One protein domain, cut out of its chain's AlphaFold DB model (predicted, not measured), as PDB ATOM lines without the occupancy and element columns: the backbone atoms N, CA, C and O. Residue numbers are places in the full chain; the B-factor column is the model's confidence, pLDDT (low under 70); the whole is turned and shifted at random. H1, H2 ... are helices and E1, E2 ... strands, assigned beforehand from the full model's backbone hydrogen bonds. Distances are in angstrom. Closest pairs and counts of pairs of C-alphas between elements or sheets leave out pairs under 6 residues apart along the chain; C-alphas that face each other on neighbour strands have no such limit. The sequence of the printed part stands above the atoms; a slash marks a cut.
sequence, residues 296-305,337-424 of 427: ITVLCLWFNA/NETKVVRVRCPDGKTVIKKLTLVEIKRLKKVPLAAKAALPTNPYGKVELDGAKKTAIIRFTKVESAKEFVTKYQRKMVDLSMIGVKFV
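Overview. This is residues 296 to 305 and 337 to 424 of the 427 residues of an uncharacterized protein of Oncopeltus fasciatus (UniProt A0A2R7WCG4). A strongly twisted antiparallel sheet has helix H3 packed along one face, while the E1-E2 hairpin extends the sheet at one end. The long strand E2 pairs first with E1, then runs between E4 and E5; E3 lies beyond E4, short H2 grazes the sheet, and H1 lies off it. The printed part has 98 residues, with three named helices and five named strands in the order H1 E1 E2 H2 E3 E4 H3 E5, class mixed. It is compact, with a radius of gyration of the C-alphas of 14.3 A and spans of 45 by 32 by 28 A.

Along the chain. H1, residues 296 to 305, begins at C-alpha 296 (-43.291, 0.179, -34.096). E1 is residues 339 to 345, 18.2 A long, and E2 residues 351 to 362, 32.8 A. H2 is residues 369 to 372, E3 383 to 386 and E4 391 to 396, 16.2 A. H3, residues 399 to 409, measures 15.4 A. E5, residues 420 to 423, ends at C-alpha 423 (-58.034, 10.400, -27.849).

Arrangement. The sheet is branched at E2. E1 and E5 lie on one side of E2, E4 on the other. N 342 and O 354 of hairpin E1 and E2 are 2.8 A apart, N 361 and O 392 of E2 and E4 2.8 A, N 360 and O 422 of E2 and E5 2.8 A, and N 384 and O 393 of hairpin E3 and E4 2.8 A, each within hydrogen-bond range. H3 is on the sheet at a height of 8.7 A, only just over E2 alone, with 2 of its 11 C-alphas falling on E5; it runs along the strands, at 12 degrees to E2 on the local plane. The closest C-alphas of H3 and E2 are Val 399 and Thr 357, 5.8 A. H2 only grazes the sheet. H1 is not on it. In H1 and H3 every O i to N i+4 pair is within hydrogen-bond range; H2 is too short for one.

Size, cuts and confidence. The C-alphas farthest apart, Gly 349 and Leu 416, are 46.2 A apart. Residues 306 to 336 are not printed; C-alphas 305 and 337 are 29.9 A apart across the cut. Of the links printed whole, none is long. The model's pLDDT is under 70 at residues 296 to 305, 337 to 340 and 367 to 380.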
ATOM      1  N   ILE A 296     -43.567  -1.205 -34.410       54.75
ATOM      2  CA  ILE A 296     -43.291   0.179 -34.096       54.75
ATOM      3  C   ILE A 296     -41.952   0.629 -34.711       54.75
ATOM      4  O   ILE A 296     -41.880   1.746 -35.188       54.75
ATOM      5  N   THR A 297     -40.938  -0.228 -34.835       55.19
ATOM      6  CA  THR A 297     -39.718   0.002 -35.629       55.19
ATOM      7  C   THR A 297     -39.991  -0.005 -37.141       55.19
ATOM      8  O   THR A 297     -39.450   0.851 -37.834       55.19
ATOM      9  N   VAL A 298     -40.869  -0.877 -37.667       56.31
ATOM     10  CA  VAL A 298     -41.300  -0.816 -39.086       56.31
ATOM     11  C   VAL A 298     -42.097   0.462 -39.358       56.31
ATOM     12  O   VAL A 298     -41.824   1.157 -40.332       56.31
ATOM     13  N   LEU A 299     -43.017   0.837 -38.465       57.97
ATOM     14  CA  LEU A 299     -43.731   2.113 -38.518       57.97
ATOM     15  C   LEU A 299     -42.758   3.291 -38.379       57.97
ATOM     16  O   LEU A 299     -42.856   4.217 -39.168       57.97
ATOM     17  N   CYS A 300     -41.782   3.260 -37.467       56.69
ATOM     18  CA  CYS A 300     -40.743   4.293 -37.332       56.69
ATOM     19  C   CYS A 300     -39.893   4.433 -38.604       56.69
ATOM     20  O   CYS A 300     -39.582   5.554 -39.007       56.69
ATOM     21  N   LEU A 301     -39.479   3.322 -39.221       53.81
ATOM     22  CA  LEU A 301     -38.617   3.313 -40.407       53.81
ATOM     23  C   LEU A 301     -39.385   3.729 -41.664       53.81
ATOM     24  O   LEU A 301     -38.913   4.588 -42.408       53.81
ATOM     25  N   TRP A 302     -40.593   3.195 -41.862       55.78
ATOM     26  CA  TRP A 302     -41.463   3.583 -42.970       55.78
ATOM     27  C   TRP A 302     -41.861   5.060 -42.870       55.78
ATOM     28  O   TRP A 302     -41.840   5.781 -43.865       55.78
ATOM     29  N   PHE A 303     -42.125   5.557 -41.659       53.09
ATOM     30  CA  PHE A 303     -42.483   6.958 -41.467       53.09
ATOM     31  C   PHE A 303     -41.297   7.911 -41.640       53.09
ATOM     32  O   PHE A 303     -41.457   8.934 -42.302       53.09
ATOM     33  N   ASN A 304     -40.105   7.567 -41.128       55.81
ATOM     34  CA  ASN A 304     -38.888   8.354 -41.372       55.81
ATOM     35  C   ASN A 304     -38.558   8.458 -42.870       55.81
ATOM     36  O   ASN A 304     -38.096   9.510 -43.323       55.81
ATOM     37  N   ALA A 305     -38.825   7.400 -43.643       53.03
ATOM     38  CA  ALA A 305     -38.675   7.414 -45.094       53.03
ATOM     39  C   ALA A 305     -39.685   8.361 -45.772       53.03
ATOM     40  O   ALA A 305     -39.294   9.154 -46.627       53.03
ATOM     41  N   ASN A 337     -61.174  17.406 -26.237       56.31
ATOM     42  CA  ASN A 337     -59.818  16.881 -26.191       56.31
ATOM     43  C   ASN A 337     -59.187  17.354 -24.882       56.31
ATOM     44  O   ASN A 337     -58.713  18.490 -24.790       56.31
ATOM     45  N   GLU A 338     -59.196  16.507 -23.864       59.59
ATOM     46  CA  GLU A 338     -58.476  16.788 -22.627       59.59
ATOM     47  C   GLU A 338     -56.971  16.765 -22.890       59.59
ATOM     48  O   GLU A 338     -56.414  15.869 -23.526       59.59
ATOM     49  N   THR A 339     -56.302  17.829 -22.449       60.84
ATOM     50  CA  THR A 339     -54.863  18.005 -22.641       60.84
ATOM     51  C   THR A 339     -54.176  17.882 -21.298       60.84
ATOM     52  O   THR A 339     -54.496  18.603 -20.354       60.84
ATOM     53  N   LYS A 340     -53.189  16.987 -21.203       68.50
ATOM     54  CA  LYS A 340     -52.415  16.850 -19.974       68.50
ATOM     55  C   LYS A 340     -51.429  18.001 -19.882       68.50
ATOM     56  O   LYS A 340     -50.528  18.132 -20.708       68.50
ATOM     57  N   VAL A 341     -51.574  18.819 -18.853       73.06
ATOM     58  CA  VAL A 341     -50.652  19.912 -18.563       73.06
ATOM     59  C   VAL A 341     -49.448  19.340 -17.812       73.06
ATOM     60  O   VAL A 341     -49.558  18.942 -16.656       73.06
ATOM     61  N   VAL A 342     -48.289  19.250 -18.466       77.62
ATOM     62  CA  VAL A 342     -47.051  18.741 -17.854       77.62
ATOM     63  C   VAL A 342     -46.057  19.882 -17.680       77.62
ATOM     64  O   VAL A 342     -45.730  20.583 -18.637       77.62
ATOM     65  N   ARG A 343     -45.541  20.061 -16.458       78.88
ATOM     66  CA  ARG A 343     -44.389  20.937 -16.205       78.88
ATOM     67  C   ARG A 343     -43.127  20.224 -16.673       78.88
ATOM     68  O   ARG A 343     -42.722  19.223 -16.091       78.88
ATOM     69  N   VAL A 344     -42.519  20.737 -17.734       80.56
ATOM     70  CA  VAL A 344     -41.246  20.246 -18.259       80.56
ATOM     71  C   VAL A 344     -40.162  21.207 -17.801       80.56
ATOM     72  O   VAL A 344     -40.230  22.402 -18.088       80.56
ATOM     73  N   ARG A 345     -39.172  20.696 -17.067       71.25
ATOM     74  CA  ARG A 345     -37.988  21.471 -16.697       71.25
ATOM     75  C   ARG A 345     -37.039  21.482 -17.890       71.25
ATOM     76  O   ARG A 345     -36.586  20.428 -18.331       71.25
ATOM     77  N   CYS A 346     -36.816  22.658 -18.449       81.44
ATOM     78  CA  CYS A 346     -35.878  22.876 -19.535       81.44
ATOM     79  C   CYS A 346     -34.434  22.908 -18.984       81.44
ATOM     80  O   CYS A 346     -34.233  23.119 -17.783       81.44
ATOM     81  N   PRO A 347     -33.415  22.664 -19.833       72.00
ATOM     82  CA  PRO A 347     -32.007  22.667 -19.417       72.00
ATOM     83  C   PRO A 347     -31.504  24.044 -18.954       72.00
ATOM     84  O   PRO A 347     -30.510  24.120 -18.245       72.00
ATOM     85  N   ASP A 348     -32.220  25.119 -19.289       86.38
ATOM     86  CA  ASP A 348     -32.017  26.478 -18.769       86.38
ATOM     87  C   ASP A 348     -32.525  26.659 -17.319       86.38
ATOM     88  O   ASP A 348     -32.509  27.763 -16.780       86.38
ATOM     89  N   GLY A 349     -33.022  25.588 -16.691       89.25
ATOM     90  CA  GLY A 349     -33.580  25.590 -15.342       89.25
ATOM     91  C   GLY A 349     -35.027  26.079 -15.258       89.25
ATOM     92  O   GLY A 349     -35.655  25.891 -14.211       89.25
ATOM     93  N   LYS A 350     -35.593  26.634 -16.341       87.12
ATOM     94  CA  LYS A 350     -36.968  27.143 -16.370       87.12
ATOM     95  C   LYS A 350     -37.960  25.995 -16.517       87.12
ATOM     96  O   LYS A 350     -37.770  25.057 -17.290       87.12
ATOM     97  N   THR A 351     -39.063  26.059 -15.783       81.38
ATOM     98  CA  THR A 351     -40.182  25.126 -15.949       81.38
ATOM     99  C   THR A 351     -41.189  25.691 -16.936       81.38
ATOM    100  O   THR A 351     -41.864  26.671 -16.636       81.38
ATOM    101  N   VAL A 352     -41.325  25.046 -18.094       83.81
ATOM    102  CA  VAL A 352     -42.346  25.383 -19.088       83.81
ATOM    103  C   VAL A 352     -43.522  24.432 -18.929       83.81
ATOM    104  O   VAL A 352     -43.367  23.210 -18.891       83.81
ATOM    105  N   ILE A 353     -44.718  24.999 -18.843       82.56
ATOM    106  CA  ILE A 353     -45.959  24.236 -18.850       82.56
ATOM    107  C   ILE A 353     -46.270  23.850 -20.302       82.56
ATOM    108  O   ILE A 353     -46.546  24.714 -21.131       82.56
ATOM    109  N   LYS A 354     -46.217  22.555 -20.628       79.62
ATOM    110  CA  LYS A 354     -46.566  22.031 -21.955       79.62
ATOM    111  C   LYS A 354     -47.844  21.205 -21.879       79.62
ATOM    112  O   LYS A 354     -47.928  20.252 -21.108       79.62
ATOM    113  N   LYS A 355     -48.823  21.555 -22.713       80.38
ATOM    114  CA  LYS A 355     -50.010  20.732 -22.962       80.38
ATOM    115  C   LYS A 355     -49.614  19.573 -23.874       80.38
ATOM    116  O   LYS A 355     -49.200  19.799 -25.006       80.38
ATOM    117  N   LEU A 356     -49.700  18.348 -23.372       84.25
ATOM    118  CA  LEU A 356     -49.489  17.129 -24.145       84.25
ATOM    119  C   LEU A 356     -50.836  16.539 -24.545       84.25
ATOM    120  O   LEU A 356     -51.770  16.496 -23.744       84.25
ATOM    121  N   THR A 357     -50.908  16.061 -25.783       86.44
ATOM    122  CA  THR A 357     -52.083  15.344 -26.286       86.44
ATOM    123  C   THR A 357     -51.810  13.851 -26.208       86.44
ATOM    124  O   THR A 357     -50.758  13.388 -26.653       86.44
ATOM    125  N   LEU A 358     -52.734  13.104 -25.607       89.56
ATOM    126  CA  LEU A 358     -52.614  11.663 -25.417       89.56
ATOM    127  C   LEU A 358     -53.526  10.938 -26.401       89.56
ATOM    128  O   LEU A 358     -54.720  11.227 -26.493       89.56
ATOM    129  N   VAL A 359     -52.956   9.981 -27.123       88.56
ATOM    130  CA  VAL A 359     -53.698   9.105 -28.031       88.56
ATOM    131  C   VAL A 359     -53.508   7.669 -27.571       88.56
ATOM    132  O   VAL A 359     -52.381   7.233 -27.347       88.56
ATOM    133  N   GLU A 360     -54.607   6.938 -27.435       91.69
ATOM    134  CA  GLU A 360     -54.628   5.522 -27.093       91.69
ATOM    135  C   GLU A 360     -54.910   4.677 -28.333       91.69
ATOM    136  O   GLU A 360     -55.836   4.931 -29.106       91.69
ATOM    137  N   ILE A 361     -54.115   3.627 -28.486       89.88
ATOM    138  CA  ILE A 361     -54.319   2.558 -29.450       89.88
ATOM    139  C   ILE A 361     -54.858   1.353 -28.689       89.88
ATOM    140  O   ILE A 361     -54.192   0.830 -27.795       89.88
ATOM    141  N   LYS A 362     -56.059   0.902 -29.051       91.75
ATOM    142  CA  LYS A 362     -56.720  -0.282 -28.494       91.75
ATOM    143  C   LYS A 362     -56.553  -1.495 -29.403       91.75
ATOM    144  O   LYS A 362     -56.418  -1.361 -30.620       91.75
ATOM    145  N   ARG A 363     -56.695  -2.679 -28.793       88.00
ATOM    146  CA  ARG A 363     -56.712  -4.001 -29.451       88.00
ATOM    147  C   ARG A 363     -55.370  -4.398 -30.067       88.00
ATOM    148  O   ARG A 363     -55.331  -5.021 -31.124       88.00
ATOM    149  N   LEU A 364     -54.267  -4.070 -29.398       84.38
ATOM    150  CA  LEU A 364     -52.957  -4.548 -29.830       84.38
ATOM    151  C   LEU A 364     -52.833  -6.054 -29.575       84.38
ATOM    152  O   LEU A 364     -53.221  -6.565 -28.519       84.38
ATOM    153  N   LYS A 365     -52.266  -6.787 -30.534       85.06
ATOM    154  CA  LYS A 365     -51.840  -8.166 -30.286       85.06
ATOM    155  C   LYS A 365     -50.696  -8.151 -29.264       85.06
ATOM    156  O   LYS A 365     -50.086  -7.112 -29.028       85.06
ATOM    157  N   LYS A 366     -50.458  -9.281 -28.592       77.31
ATOM    158  CA  LYS A 366     -49.503  -9.419 -27.478       77.31
ATOM    159  C   LYS A 366     -48.130  -8.871 -27.896       77.31
ATOM    160  O   LYS A 366     -47.387  -9.550 -28.593       77.31
ATOM    161  N   VAL A 367     -47.823  -7.635 -27.496       65.81
ATOM    162  CA  VAL A 367     -46.564  -6.982 -27.860       65.81
ATOM    163  C   VAL A 367     -45.460  -7.652 -27.045       65.81
ATOM    164  O   VAL A 367     -45.541  -7.634 -25.810       65.81
ATOM    165  N   PRO A 368     -44.451  -8.271 -27.682       61.16
ATOM    166  CA  PRO A 368     -43.353  -8.879 -26.950       61.16
ATOM    167  C   PRO A 368     -42.665  -7.809 -26.102       61.16
ATOM    168  O   PRO A 368     -42.352  -6.720 -26.581       61.16
ATOM    169  N   LEU A 369     -42.445  -8.110 -24.820       60.16
ATOM    170  CA  LEU A 369     -41.928  -7.163 -23.825       60.16
ATOM    171  C   LEU A 369     -40.586  -6.533 -24.253       60.16
ATOM    172  O   LEU A 369     -40.299  -5.396 -23.895       60.16
ATOM    173  N   ALA A 370     -39.811  -7.236 -25.086       56.22
ATOM    174  CA  ALA A 370     -38.569  -6.755 -25.690       56.22
ATOM    175  C   ALA A 370     -38.756  -5.504 -26.577       56.22
ATOM    176  O   ALA A 370     -37.882  -4.640 -26.621       56.22
ATOM    177  N   ALA A 371     -39.923  -5.336 -27.207       58.53
ATOM    178  CA  ALA A 371     -40.240  -4.169 -28.028       58.53
ATOM    179  C   ALA A 371     -40.458  -2.879 -27.210       58.53
ATOM    180  O   ALA A 371     -40.432  -1.793 -27.785       58.53
ATOM    181  N   LYS A 372     -40.645  -2.969 -25.880       59.00
ATOM    182  CA  LYS A 372     -40.769  -1.792 -24.998       59.00
ATOM    183  C   LYS A 372     -39.458  -1.018 -24.842       59.00
ATOM    184  O   LYS A 372     -39.510   0.190 -24.645       59.00
ATOM    185  N   ALA A 373     -38.312  -1.697 -24.883       48.53
ATOM    186  CA  ALA A 373     -37.015  -1.089 -24.573       48.53
ATOM    187  C   ALA A 373     -36.311  -0.497 -25.805       48.53
ATOM    188  O   ALA A 373     -35.502   0.415 -25.671       48.53
ATOM    189  N   ALA A 374     -36.627  -1.002 -26.999       46.66
ATOM    190  CA  ALA A 374     -35.893  -0.695 -28.227       46.66
ATOM    191  C   ALA A 374     -36.567   0.357 -29.115       46.66
ATOM    192  O   ALA A 374     -36.185   0.512 -30.271       46.66
ATOM    193  N   LEU A 375     -37.587   1.058 -28.617       51.19
ATOM    194  CA  LEU A 375     -38.311   2.013 -29.435       51.19
ATOM    195  C   LEU A 375     -37.573   3.346 -29.524       51.19
ATOM    196  O   LEU A 375     -37.567   4.083 -28.534       51.19
ATOM    197  N   PRO A 376     -36.962   3.684 -30.680       44.97
ATOM    198  CA  PRO A 376     -36.396   5.007 -30.856       44.97
ATOM    199  C   PRO A 376     -37.507   6.033 -30.651       44.97
ATOM    200  O   PRO A 376     -38.653   5.818 -31.054       44.97
ATOM    201  N   THR A 377     -37.158   7.138 -30.000       48.34
ATOM    202  CA  THR A 377     -38.009   8.312 -29.825       48.34
ATOM    203  C   THR A 377     -38.479   8.789 -31.196       48.34
ATOM    204  O   THR A 377     -37.784   9.536 -31.883       48.34
ATOM    205  N   ASN A 378     -39.641   8.298 -31.617       60.88
ATOM    206  CA  ASN A 378     -40.325   8.730 -32.824       60.88
ATOM    207  C   ASN A 378     -40.589  10.247 -32.705       60.88
ATOM    208  O   ASN A 378     -40.720  10.748 -31.581       60.88
ATOM    209  N   PRO A 379     -40.747  10.997 -33.813       69.12
ATOM    210  CA  PRO A 379     -41.050  12.434 -33.742       69.12
ATOM    211  C   PRO A 379     -42.356  12.720 -32.977       69.12
ATOM    212  O   PRO A 379     -42.600  13.833 -32.520       69.12
ATOM    213  N   TYR A 380     -43.173  11.683 -32.796       66.50
ATOM    214  CA  TYR A 380     -44.454  11.680 -32.109       66.50
ATOM    215  C   TYR A 380     -44.381  11.497 -30.589       66.50
ATOM    216  O   TYR A 380     -45.422  11.481 -29.942       66.50
ATOM    217  N   GLY A 381     -43.177  11.412 -30.012       73.88
ATOM    218  CA  GLY A 381     -42.953  11.413 -28.567       73.88
ATOM    219  C   GLY A 381     -42.862  10.025 -27.931       73.88
ATOM    220  O   GLY A 381     -42.573   9.022 -28.584       73.88
ATOM    221  N   LYS A 382     -43.029   9.980 -26.605       83.75
ATOM    222  CA  LYS A 382     -42.849   8.764 -25.798       83.75
ATOM    223  C   LYS A 382     -44.074   7.853 -25.932       83.75
ATOM    224  O   LYS A 382     -45.202   8.316 -25.756       83.75
ATOM    225  N   VAL A 383     -43.836   6.566 -26.184       87.00
ATOM    226  CA  VAL A 383     -44.868   5.518 -26.225       87.00
ATOM    227  C   VAL A 383     -44.838   4.732 -24.918       87.00
ATOM    228  O   VAL A 383     -43.786   4.253 -24.498       87.00
ATOM    229  N   GLU A 384     -45.986   4.595 -24.266       89.19
ATOM    230  CA  GLU A 384     -46.170   3.790 -23.059       89.19
ATOM    231  C   GLU A 384     -47.111   2.626 -23.378       89.19
ATOM    232  O   GLU A 384     -48.238   2.820 -23.818       89.19
ATOM    233  N   LEU A 385     -46.626   1.396 -23.201       90.25
ATOM    234  CA  LEU A 385     -47.354   0.170 -23.534       90.25
ATOM    235  C   LEU A 385     -47.943  -0.459 -22.264       90.25
ATOM    236  O   LEU A 385     -47.192  -0.864 -21.368       90.25
ATOM    237  N   ASP A 386     -49.262  -0.615 -22.222       89.19
ATOM    238  CA  ASP A 386     -49.969  -1.383 -21.199       89.19
ATOM    239  C   ASP A 386     -50.251  -2.798 -21.730       89.19
ATOM    240  O   ASP A 386     -51.189  -3.058 -22.489       89.19
ATOM    241  N   GLY A 387     -49.385  -3.734 -21.335       87.06
ATOM    242  CA  GLY A 387     -49.492  -5.134 -21.741       87.06
ATOM    243  C   GLY A 387     -50.698  -5.850 -21.130       87.06
ATOM    244  O   GLY A 387     -51.173  -6.814 -21.724       87.06
ATOM    245  N   ALA A 388     -51.210  -5.374 -19.988       86.75
ATOM    246  CA  ALA A 388     -52.377  -5.966 -19.340       86.75
ATOM    247  C   ALA A 388     -53.651  -5.611 -20.111       86.75
ATOM    248  O   ALA A 388     -54.465  -6.483 -20.411       86.75
ATOM    249  N   LYS A 389     -53.784  -4.341 -20.508       90.06
ATOM    250  CA  LYS A 389     -54.955  -3.852 -21.251       90.06
ATOM    251  C   LYS A 389     -54.858  -4.059 -22.761       90.06
ATOM    252  O   LYS A 389     -55.845  -3.846 -23.463       90.06
ATOM    253  N   LYS A 390     -53.696  -4.488 -23.272       91.62
ATOM    254  CA  LYS A 390     -53.397  -4.546 -24.715       91.62
ATOM    255  C   LYS A 390     -53.602  -3.182 -25.386       91.62
ATOM    256  O   LYS A 390     -54.157  -3.088 -26.489       91.62
ATOM    257  N   THR A 391     -53.172  -2.128 -24.698       91.62
ATOM    258  CA  THR A 391     -53.271  -0.747 -25.172       91.62
ATOM    259  C   THR A 391     -51.903  -0.076 -25.194       91.62
ATOM    260  O   THR A 391     -50.983  -0.454 -24.466       91.62
ATOM    261  N   ALA A 392     -51.738   0.904 -26.076       91.88
ATOM    262  CA  ALA A 392     -50.563   1.770 -26.101       91.88
ATOM    263  C   ALA A 392     -51.004   3.224 -26.036       91.88
ATOM    264  O   ALA A 392     -51.919   3.619 -26.752       91.88
ATOM    265  N   ILE A 393     -50.330   4.020 -25.215       92.25
ATOM    266  CA  ILE A 393     -50.546   5.457 -25.099       92.25
ATOM    267  C   ILE A 393     -49.356   6.164 -25.737       92.25
ATOM    268  O   ILE A 393     -48.207   5.961 -25.340       92.25
ATOM    269  N   ILE A 394     -49.628   7.011 -26.721       91.56
ATOM    270  CA  ILE A 394     -48.631   7.839 -27.397       91.56
ATOM    271  C   ILE A 394     -48.815   9.282 -26.940       91.56
ATOM    272  O   ILE A 394     -49.931   9.809 -26.930       91.56
ATOM    273  N   ARG A 395     -47.710   9.920 -26.545       90.94
ATOM    274  CA  ARG A 395     -47.703  11.301 -26.050       90.94
ATOM    275  C   ARG A 395     -47.202  12.267 -27.116       90.94
ATOM    276  O   ARG A 395     -45.995  12.387 -27.306       90.94
ATOM    277  N   PHE A 396     -48.113  13.022 -27.719       89.50
ATOM    278  CA  PHE A 396     -47.782  14.023 -28.728       89.50
ATOM    279  C   PHE A 396     -47.497  15.387 -28.099       89.50
ATOM    280  O   PHE A 396     -48.185  15.831 -27.175       89.50
ATOM    281  N   THR A 397     -46.493  16.077 -28.642       88.06
ATOM    282  CA  THR A 397     -46.155  17.464 -28.286       88.06
ATOM    283  C   THR A 397     -47.076  18.483 -28.953       88.06
ATOM    284  O   THR A 397     -47.331  19.532 -28.368       88.06
ATOM    285  N   LYS A 398     -47.579  18.183 -30.156       89.88
ATOM    286  CA  LYS A 398     -48.506  19.024 -30.923       89.88
ATOM    287  C   LYS A 398     -49.858  18.330 -31.075       89.88
ATOM    288  O   LYS A 398     -49.911  17.146 -31.406       89.88
ATOM    289  N   VAL A 399     -50.941  19.085 -30.885       89.25
ATOM    290  CA  VAL A 399     -52.324  18.595 -31.047       89.25
ATOM    291  C   VAL A 399     -52.595  18.198 -32.501       89.25
ATOM    292  O   VAL A 399     -53.224  17.176 -32.756       89.25
ATOM    293  N   GLU A 400     -52.083  18.973 -33.458       91.25
ATOM    294  CA  GLU A 400     -52.226  18.717 -34.899       91.25
ATOM    295  C   GLU A 400     -51.649  17.353 -35.284       91.25
ATOM    296  O   GLU A 400     -52.342  16.535 -35.883       91.25
ATOM    297  N   SER A 401     -50.435  17.046 -34.818       91.31
ATOM    298  CA  SER A 401     -49.796  15.748 -35.054       91.31
ATOM    299  C   SER A 401     -50.584  14.584 -34.449       91.31
ATOM    300  O   SER A 401     -50.610  13.500 -35.022       91.31
ATOM    301  N   ALA A 402     -51.246  14.798 -33.308       90.69
ATOM    302  CA  ALA A 402     -52.117  13.790 -32.712       90.69
ATOM    303  C   ALA A 402     -53.382  13.563 -33.559       90.69
ATOM    304  O   ALA A 402     -53.772  12.418 -33.777       90.69
ATOM    305  N   LYS A 403     -53.998  14.634 -34.082       92.56
ATOM    306  CA  LYS A 403     -55.159  14.546 -34.986       92.56
ATOM    307  C   LYS A 403     -54.815  13.824 -36.286       92.56
ATOM    308  O   LYS A 403     -55.529  12.895 -36.650       92.56
ATOM    309  N   GLU A 404     -53.712  14.194 -36.933       92.81
ATOM    310  CA  GLU A 404     -53.209  13.512 -38.134       92.81
ATOM    311  C   GLU A 404     -52.923  12.032 -37.876       92.81
ATOM    312  O   GLU A 404     -53.208  11.175 -38.711       92.81
ATOM    313  N   PHE A 405     -52.374  11.710 -36.703       93.06
ATOM    314  CA  PHE A 405     -52.122  10.326 -36.334       93.06
ATOM    315  C   PHE A 405     -53.427   9.534 -36.205       93.06
ATOM    316  O   PHE A 405     -53.536   8.442 -36.763       93.06
ATOM    317  N   VAL A 406     -54.430  10.083 -35.514       94.19
ATOM    318  CA  VAL A 406     -55.740   9.436 -35.381       94.19
ATOM    319  C   VAL A 406     -56.362   9.216 -36.758       94.19
ATOM    320  O   VAL A 406     -56.715   8.085 -37.071       94.19
ATOM    321  N   THR A 407     -56.433  10.234 -37.621       94.31
ATOM    322  CA  THR A 407     -57.051  10.091 -38.952       94.31
ATOM    323  C   THR A 407     -56.306   9.100 -39.845       94.31
ATOM    324  O   THR A 407     -56.938   8.296 -40.528       94.31
ATOM    325  N   LYS A 408     -54.969   9.095 -39.809       92.69
ATOM    326  CA  LYS A 408     -54.137   8.217 -40.645       92.69
ATOM    327  C   LYS A 408     -54.177   6.749 -40.214       92.69
ATOM    328  O   LYS A 408     -54.123   5.861 -41.071       92.69
ATOM    329  N   TYR A 409     -54.232   6.488 -38.908       92.31
ATOM    330  CA  TYR A 409     -54.097   5.138 -38.346       92.31
ATOM    331  C   TYR A 409     -55.402   4.513 -37.864       92.31
ATOM    332  O   TYR A 409     -55.416   3.332 -37.506       92.31
ATOM    333  N   GLN A 410     -56.507   5.255 -37.898       92.25
ATOM    334  CA  GLN A 410     -57.812   4.707 -37.564       92.25
ATOM    335  C   GLN A 410     -58.152   3.520 -38.474       92.25
ATOM    336  O   GLN A 410     -58.093   3.622 -39.699       92.25
ATOM    337  N   ARG A 411     -58.512   2.380 -37.861       90.62
ATOM    338  CA  ARG A 411     -58.877   1.122 -38.545       90.62
ATOM    339  C   ARG A 411     -57.774   0.520 -39.431       90.62
ATOM    340  O   ARG A 411     -58.071  -0.283 -40.313       90.62
ATOM    341  N   LYS A 412     -56.500   0.860 -39.214       89.88
ATOM    342  CA  LYS A 412     -55.393   0.172 -39.898       89.88
ATOM    343  C   LYS A 412     -55.173  -1.231 -39.323       89.88
ATOM    344  O   LYS A 412     -55.485  -1.503 -38.164       89.88
ATOM    345  N   MET A 413     -54.639  -2.121 -40.156       88.69
ATOM    346  CA  MET A 413     -54.265  -3.480 -39.766       88.69
ATOM    347  C   MET A 413     -52.845  -3.484 -39.206       88.69
ATOM    348  O   MET A 413     -51.917  -2.998 -39.849       88.69
ATOM    349  N   VAL A 414     -52.687  -4.036 -38.008       85.56
ATOM    350  CA  VAL A 414     -51.418  -4.170 -37.289       85.56
ATOM    351  C   VAL A 414     -51.359  -5.589 -36.732       85.56
ATOM    352  O   VAL A 414     -52.256  -5.986 -35.993       85.56
ATOM    353  N   ASP A 415     -50.358  -6.382 -37.119       85.31
ATOM    354  CA  ASP A 415     -50.261  -7.814 -36.770       85.31
ATOM    355  C   ASP A 415     -51.558  -8.594 -37.050       85.31
ATOM    356  O   ASP A 415     -52.061  -9.346 -36.207       85.31
ATOM    357  N   LEU A 416     -52.138  -8.369 -38.235       88.44
ATOM    358  CA  LEU A 416     -53.412  -8.962 -38.671       88.44
ATOM    359  C   LEU A 416     -54.618  -8.589 -37.787       88.44
ATOM    360  O   LEU A 416     -55.676  -9.202 -37.889       88.44
ATOM    361  N   SER A 417     -54.477  -7.591 -36.916       85.12
ATOM    362  CA  SER A 417     -55.538  -7.102 -36.039       85.12
ATOM    363  C   SER A 417     -55.893  -5.668 -36.410       85.12
ATOM    364  O   SER A 417     -55.021  -4.815 -36.573       85.12
ATOM    365  N   MET A 418     -57.186  -5.382 -36.537       92.19
ATOM    366  CA  MET A 418     -57.651  -4.020 -36.778       92.19
ATOM    367  C   MET A 418     -57.543  -3.208 -35.486       92.19
ATOM    368  O   MET A 418     -58.195  -3.533 -34.487       92.19
ATOM    369  N   ILE A 419     -56.737  -2.147 -35.506       94.00
ATOM    370  CA  ILE A 419     -56.555  -1.283 -34.337       94.00
ATOM    371  C   ILE A 419     -57.590  -0.161 -34.303       94.00
ATOM    372  O   ILE A 419     -58.000   0.387 -35.330       94.00
ATOM    373  N   GLY A 420     -58.012   0.191 -33.089       94.94
ATOM    374  CA  GLY A 420     -58.809   1.387 -32.835       94.94
ATOM    375  C   GLY A 420     -57.929   2.461 -32.216       94.94
ATOM    376  O   GLY A 420     -57.278   2.191 -31.213       94.94
ATOM    377  N   VAL A 421     -57.925   3.664 -32.783       95.88
ATOM    378  CA  VAL A 421     -57.161   4.803 -32.271       95.88
ATOM    379  C   VAL A 421     -58.147   5.845 -31.744       95.88
ATOM    380  O   VAL A 421     -59.113   6.199 -32.418       95.88
ATOM    381  N   LYS A 422     -57.965   6.303 -30.504       95.31
ATOM    382  CA  LYS A 422     -58.846   7.293 -29.867       95.31
ATOM    383  C   LYS A 422     -58.035   8.280 -29.037       95.31
ATOM    384  O   LYS A 422     -56.963   7.945 -28.541       95.31
ATOM    385  N   PHE A 423     -58.556   9.489 -28.863       94.19
ATOM    386  CA  PHE A 423     -58.034  10.400 -27.849       94.19
ATOM    387  C   PHE A 423     -58.354   9.854 -26.458       94.19
ATOM    388  O   PHE A 423     -59.439   9.314 -26.240       94.19
ATOM    389  N   VAL A 424     -57.398   9.970 -25.540       93.62
ATOM    390  CA  VAL A 424     -57.622   9.624 -24.134       93.62
ATOM    391  C   VAL A 424     -58.242  10.831 -23.456       93.62
ATOM    392  O   VAL A 424     -57.584  11.866 -23.363       93.62
TER     393      VAL A 424